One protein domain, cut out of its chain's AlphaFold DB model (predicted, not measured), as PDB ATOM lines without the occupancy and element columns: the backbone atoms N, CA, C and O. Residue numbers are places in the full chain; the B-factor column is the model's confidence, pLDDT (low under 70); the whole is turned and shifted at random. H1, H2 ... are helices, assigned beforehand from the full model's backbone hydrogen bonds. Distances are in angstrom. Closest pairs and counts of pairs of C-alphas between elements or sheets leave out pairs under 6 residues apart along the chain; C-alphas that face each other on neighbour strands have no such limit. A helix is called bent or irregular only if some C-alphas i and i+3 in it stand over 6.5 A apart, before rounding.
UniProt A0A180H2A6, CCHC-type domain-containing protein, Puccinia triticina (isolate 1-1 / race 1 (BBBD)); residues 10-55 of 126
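Overview. This is residues 10 to 55 of the 126 residues of the protein "CCHC-type domain-containing protein" of Puccinia triticina (isolate 1-1 / race 1 (BBBD)) (UniProt A0A180H2A6). A short helix, H1, and a longer one, H2, fold back on each other as a helical hairpin, and a third helix, H3, sticks out beyond the far end of H2 as a free arm. The hairpin is the one place where helices pack on each other; the arm, residues 38 to 55, stands free and makes much of the length. The printed part has 46 residues with three named helices, in the order H1, H2, H3 along the chain, and no named strand; its class is all helix. The whole is extended, with a radius of gyration of the C-alphas of 15.0 A, and the C-alphas span 48 by 17 by 13 A along their three main axes.

Arrangement. From the first printed residue, H1, residues 10 to 17, is joined by a tight link of 4 residues to H2, residues 22 to 37. The two touch, with 8 pairs of C-alphas within 8 A; the closest C-alphas are those of Cys 10 and Ala 35, 5.1 A apart. Their lines stand at a shallow tilt of 17 degrees, and they run opposite ways as a helical hairpin, with centres 9.7 A apart. H2 has a kink of 25 degrees near residue 29. A tight link of 2 residues joins H2 to H3, residues 40 to 54. H3 is apart from H2 and apart from H1. In H1 and H3 every O i to N i+4 pair is within hydrogen-bond range; in H2 it is 10 of 12.

Along the chain. H1 begins at C-alpha 10, at (200.207, 181.406, 150.491), and runs from Cys 10 to Val 17, 10.3 A from first to last C-alpha. H2 runs from Ser 22, with its C-alpha at (208.847, 197.026, 143.992), to Glu 37, and is the longest helix by residues, 16 residues and 23.1 A. H2 is irregular: C-alphas 23 and 26 are 7.9 A apart, where about 5 A is the distance in a regular helix. H3 runs from Leu 40 to Leu 54, 21.5 A, and ends at C-alpha 54, at (204.245, 172.305, 180.691).

Size, cuts and confidence. The two C-alphas farthest apart are those of Ser 22 and Asn 55, at 47.8 A. The first and last printed C-alphas, those of Cys 10 and Asn 55, are 34.4 A apart. The printed part has no cut and no long link. The mean pLDDT of the printed part is 78.9; the model's confidence is low, under 70, at residues 37 to 38, residue 40 and residues 51 to 55.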
ATOM      1  N   CYS A  10     199.437 180.875 151.619       78.56
ATOM      2  CA  CYS A  10     200.207 181.406 150.491       78.56
ATOM      3  C   CYS A  10     199.340 182.195 149.484       78.56
ATOM      4  O   CYS A  10     199.742 183.252 149.005       78.56
ATOM      5  N   GLN A  11     198.112 181.748 149.198       81.19
ATOM      6  CA  GLN A  11     197.181 182.475 148.325       81.19
ATOM      7  C   GLN A  11     196.722 183.792 148.956       81.19
ATOM      8  O   GLN A  11     196.605 184.799 148.259       81.19
ATOM      9  N   ILE A  12     196.499 183.800 150.272       83.38
ATOM     10  CA  ILE A  12     196.145 185.005 151.028       83.38
ATOM     11  C   ILE A  12     197.339 185.968 151.066       83.38
ATOM     12  O   ILE A  12     197.188 187.139 150.722       83.38
ATOM     13  N   ALA A  13     198.532 185.469 151.397       84.00
ATOM     14  CA  ALA A  13     199.772 186.237 151.434       84.00
ATOM     15  C   ALA A  13     200.078 186.890 150.079       84.00
ATOM     16  O   ALA A  13     200.280 188.100 150.025       84.00
ATOM     17  N   ASN A  14     200.002 186.132 148.977       83.06
ATOM     18  CA  ASN A  14     200.186 186.651 147.619       83.06
ATOM     19  C   ASN A  14     199.211 187.790 147.287       83.06
ATOM     20  O   ASN A  14     199.605 188.793 146.692       83.06
ATOM     21  N   ARG A  15     197.950 187.678 147.723       86.44
ATOM     22  CA  ARG A  15     196.935 188.725 147.539       86.44
ATOM     23  C   ARG A  15     197.232 189.988 148.341       86.44
ATOM     24  O   ARG A  15     196.972 191.085 147.860       86.44
ATOM     25  N   LEU A  16     197.780 189.845 149.546       85.19
ATOM     26  CA  LEU A  16     198.183 190.975 150.386       85.19
ATOM     27  C   LEU A  16     199.415 191.686 149.816       85.19
ATOM     28  O   LEU A  16     199.485 192.912 149.852       85.19
ATOM     29  N   VAL A  17     200.363 190.932 149.248       86.88
ATOM     30  CA  VAL A  17     201.610 191.504 148.724       86.88
ATOM     31  C   VAL A  17     201.524 192.020 147.287       86.88
ATOM     32  O   VAL A  17     202.426 192.739 146.863       86.88
ATOM     33  N   GLN A  18     200.452 191.727 146.536       85.31
ATOM     34  CA  GLN A  18     200.349 192.131 145.124       85.31
ATOM     35  C   GLN A  18     200.330 193.652 144.906       85.31
ATOM     36  O   GLN A  18     200.664 194.116 143.821       85.31
ATOM     37  N   GLY A  19     199.881 194.418 145.906       86.69
ATOM     38  CA  GLY A  19     199.772 195.879 145.833       86.69
ATOM     39  C   GLY A  19     200.999 196.626 146.355       86.69
ATOM     40  O   GLY A  19     201.023 197.853 146.309       86.69
ATOM     41  N   LEU A  20     201.996 195.909 146.883       87.19
ATOM     42  CA  LEU A  20     203.209 196.506 147.434       87.19
ATOM     43  C   LEU A  20     204.171 196.927 146.319       87.19
ATOM     44  O   LEU A  20     204.402 196.188 145.359       87.19
ATOM     45  N   ASP A  21     204.755 198.114 146.489       90.50
ATOM     46  CA  ASP A  21     205.749 198.671 145.575       90.50
ATOM     47  C   ASP A  21     206.983 197.758 145.441       90.50
ATOM     48  O   ASP A  21     207.334 197.001 146.349       90.50
ATOM     49  N   SER A  22     207.667 197.844 144.298       86.56
ATOM     50  CA  SER A  22     208.847 197.026 143.992       86.56
ATOM     51  C   SER A  22     209.986 197.156 145.012       86.56
ATOM     52  O   SER A  22     210.711 196.185 145.225       86.56
ATOM     53  N   SER A  23     210.096 198.294 145.708       94.12
ATOM     54  CA  SER A  23     211.054 198.503 146.806       94.12
ATOM     55  C   SER A  23     210.858 197.557 148.000       94.12
ATOM     56  O   SER A  23     211.780 197.364 148.791       94.12
ATOM     57  N   TRP A  24     209.690 196.917 148.113       90.06
ATOM     58  CA  TRP A  24     209.354 195.961 149.170       90.06
ATOM     59  C   TRP A  24     209.618 194.500 148.784       90.06
ATOM     60  O   TRP A  24     209.215 193.608 149.527       90.06
ATOM     61  N   SER A  25     210.293 194.221 147.661       84.56
ATOM     62  CA  SER A  25     210.541 192.858 147.158       84.56
ATOM     63  C   SER A  25     211.064 191.899 148.232       84.56
ATOM     64  O   SER A  25     210.505 190.822 148.408       84.56
ATOM     65  N   ASN A  26     212.048 192.334 149.023       85.44
ATOM     66  CA  ASN A  26     212.645 191.529 150.094       85.44
ATOM     67  C   ASN A  26     211.627 191.161 151.184       85.44
ATOM     68  O   ASN A  26     211.670 190.071 151.748       85.44
ATOM     69  N   VAL A  27     210.702 192.074 151.479       84.75
ATOM     70  CA  VAL A  27     209.639 191.860 152.466       84.75
ATOM     71  C   VAL A  27     208.573 190.922 151.899       84.75
ATOM     72  O   VAL A  27     208.100 190.042 152.614       84.75
ATOM     73  N   ARG A  28     208.229 191.050 150.611       86.75
ATOM     74  CA  ARG A  28     207.290 190.129 149.952       86.75
ATOM     75  C   ARG A  28     207.832 188.702 149.926       86.75
ATOM     76  O   ARG A  28     207.095 187.788 150.274       86.75
ATOM     77  N   ASP A  29     209.103 188.525 149.571       84.12
ATOM     78  CA  ASP A  29     209.731 187.203 149.499       84.12
ATOM     79  C   ASP A  29     209.779 186.541 150.877       84.12
ATOM     80  O   ASP A  29     209.441 185.368 151.003       84.12
ATOM     81  N   ALA A  30     210.086 187.301 151.933       82.31
ATOM     82  CA  ALA A  30     210.037 186.798 153.304       82.31
ATOM     83  C   ALA A  30     208.618 186.369 153.729       82.31
ATOM     84  O   ALA A  30     208.442 185.310 154.335       82.31
ATOM     85  N   ILE A  31     207.589 187.157 153.397       81.38
ATOM     86  CA  ILE A  31     206.186 186.848 153.724       81.38
ATOM     87  C   ILE A  31     205.693 185.614 152.955       81.38
ATOM     88  O   ILE A  31     205.035 184.748 153.527       81.38
ATOM     89  N   VAL A  32     206.015 185.503 151.665       79.81
ATOM     90  CA  VAL A  32     205.596 184.363 150.835       79.81
ATOM     91  C   VAL A  32     206.346 183.089 151.229       79.81
ATOM     92  O   VAL A  32     205.724 182.037 151.336       79.81
ATOM     93  N   TYR A  33     207.648 183.180 151.516       78.75
ATOM     94  CA  TYR A  33     208.461 182.058 151.994       78.75
ATOM     95  C   TYR A  33     207.962 181.523 153.340       78.75
ATOM     96  O   TYR A  33     207.720 180.331 153.491       78.75
ATOM     97  N   THR A  34     207.717 182.400 154.315       75.19
ATOM     98  CA  THR A  34     207.177 181.982 155.622       75.19
ATOM     99  C   THR A  34     205.781 181.368 155.514       75.19
ATOM    100  O   THR A  34     205.482 180.416 156.230       75.19
ATOM    101  N   ALA A  35     204.950 181.845 154.581       72.44
ATOM    102  CA  ALA A  35     203.651 181.246 154.269       72.44
ATOM    103  C   ALA A  35     203.741 179.923 153.477       72.44
ATOM    104  O   ALA A  35     202.729 179.226 153.368       72.44
ATOM    105  N   ASN A  36     204.909 179.594 152.910       71.44
ATOM    106  CA  ASN A  36     205.184 178.348 152.189       71.44
ATOM    107  C   ASN A  36     205.748 177.248 153.104       71.44
ATOM    108  O   ASN A  36     205.385 176.089 152.947       71.44
ATOM    109  N   GLU A  37     206.613 177.606 154.056       66.81
ATOM    110  CA  GLU A  37     207.420 176.640 154.821       66.81
ATOM    111  C   GLU A  37     206.768 176.107 156.107       66.81
ATOM    112  O   GLU A  37     207.269 175.150 156.688       66.81
ATOM    113  N   MET A  38     205.666 176.694 156.581       61.22
ATOM    114  CA  MET A  38     204.988 176.220 157.793       61.22
ATOM    115  C   MET A  38     203.516 175.931 157.510       61.22
ATOM    116  O   MET A  38     202.696 176.837 157.346       61.22
ATOM    117  N   SER A  39     203.185 174.638 157.461       70.81
ATOM    118  CA  SER A  39     201.805 174.173 157.548       70.81
ATOM    119  C   SER A  39     201.202 174.663 158.864       70.81
ATOM    120  O   SER A  39     201.823 174.560 159.923       70.81
ATOM    121  N   LEU A  40     199.979 175.196 158.807       67.81
ATOM    122  CA  LEU A  40     199.241 175.565 160.017       67.81
ATOM    123  C   LEU A  40     199.092 174.363 160.957       67.81
ATOM    124  O   LEU A  40     199.183 174.541 162.167       67.81
ATOM    125  N   ASP A  41     198.940 173.158 160.405       77.38
ATOM    126  CA  ASP A  41     198.830 171.920 161.176       77.38
ATOM    127  C   ASP A  41     200.139 171.575 161.909       77.38
ATOM    128  O   ASP A  41     200.095 171.114 163.047       77.38
ATOM    129  N   ASP A  42     201.305 171.874 161.320       80.19
ATOM    130  CA  ASP A  42     202.609 171.645 161.967       80.19
ATOM    131  C   ASP A  42     202.840 172.633 163.121       80.19
ATOM    132  O   ASP A  42     203.358 172.265 164.178       80.19
ATOM    133  N   VAL A  43     202.416 173.891 162.946       78.31
ATOM    134  CA  VAL A  43     202.477 174.916 164.001       78.31
ATOM    135  C   VAL A  43     201.531 174.564 165.149       78.31
ATOM    136  O   VAL A  43     201.924 174.655 166.312       78.31
ATOM    137  N   VAL A  44     200.310 174.122 164.838       85.94
ATOM    138  CA  VAL A  44     199.338 173.663 165.840       85.94
ATOM    139  C   VAL A  44     199.875 172.439 166.586       85.94
ATOM    140  O   VAL A  44     199.894 172.451 167.815       85.94
ATOM    141  N   GLY A  45     200.420 171.446 165.878       87.19
ATOM    142  CA  GLY A  45     201.010 170.256 166.499       87.19
ATOM    143  C   GLY A  45     202.205 170.571 167.407       87.19
ATOM    144  O   GLY A  45     202.337 169.992 168.487       87.19
ATOM    145  N   ALA A  46     203.055 171.532 167.028       78.94
ATOM    146  CA  ALA A  46     204.159 171.991 167.871       78.94
ATOM    147  C   ALA A  46     203.669 172.708 169.144       78.94
ATOM    148  O   ALA A  46     204.249 172.532 170.220       78.94
ATOM    149  N   MET A  47     202.596 173.498 169.040       82.81
ATOM    150  CA  MET A  47     201.987 174.182 170.183       82.81
ATOM    151  C   MET A  47     201.311 173.202 171.150       82.81
ATOM    152  O   MET A  47     201.513 173.316 172.359       82.81
ATOM    153  N   GLU A  48     200.575 172.215 170.637       80.81
ATOM    154  CA  GLU A  48     199.959 171.165 171.457       80.81
ATOM    155  C   GLU A  48     201.020 170.331 172.183       80.81
ATOM    156  O   GLU A  48     200.917 170.120 173.390       80.81
ATOM    157  N   ALA A  49     202.097 169.926 171.496       75.88
ATOM    158  CA  ALA A  49     203.206 169.189 172.108       75.88
ATOM    159  C   ALA A  49     203.860 169.959 173.275       75.88
ATOM    160  O   ALA A  49     204.235 169.370 174.294       75.88
ATOM    161  N   HIS A  50     203.965 171.286 173.153       73.88
ATOM    162  CA  HIS A  50     204.488 172.149 174.210       73.88
ATOM    163  C   HIS A  50     203.540 172.238 175.423       73.88
ATOM    164  O   HIS A  50     204.006 172.253 176.565       73.88
ATOM    165  N   GLU A  51     202.220 172.218 175.211       65.06
ATOM    166  CA  GLU A  51     201.222 172.152 176.291       65.06
ATOM    167  C   GLU A  51     201.336 170.851 177.105       65.06
ATOM    168  O   GLU A  51     201.243 170.877 178.339       65.06
ATOM    169  N   VAL A  52     201.642 169.721 176.451       60.44
ATOM    170  CA  VAL A  52     201.867 168.442 177.149       60.44
ATOM    171  C   VAL A  52     203.120 168.481 178.032       60.44
ATOM    172  O   VAL A  52     203.169 167.821 179.066       60.44
ATOM    173  N   SER A  53     204.128 169.278 177.665       60.22
ATOM    174  CA  SER A  53     205.383 169.380 178.418       60.22
ATOM    175  C   SER A  53     205.305 170.331 179.621       60.22
ATOM    176  O   SER A  53     206.054 170.154 180.581       60.22
ATOM    177  N   LEU A  54     204.402 171.320 179.607       58.97
ATOM    178  CA  LEU A  54     204.245 172.305 180.691       58.97
ATOM    179  C   LEU A  54     203.444 171.791 181.895       58.97
ATOM    180  O   LEU A  54     203.532 172.362 182.983       58.97
ATOM    181  N   ASN A  55     202.684 170.705 181.745       58.78
ATOM    182  CA  ASN A  55     201.990 170.078 182.874       58.78
ATOM    183  C   ASN A  55     202.892 169.126 183.697       58.78
ATOM    184  O   ASN A  55     202.495 168.710 184.786       58.78
TER     185      ASN A  55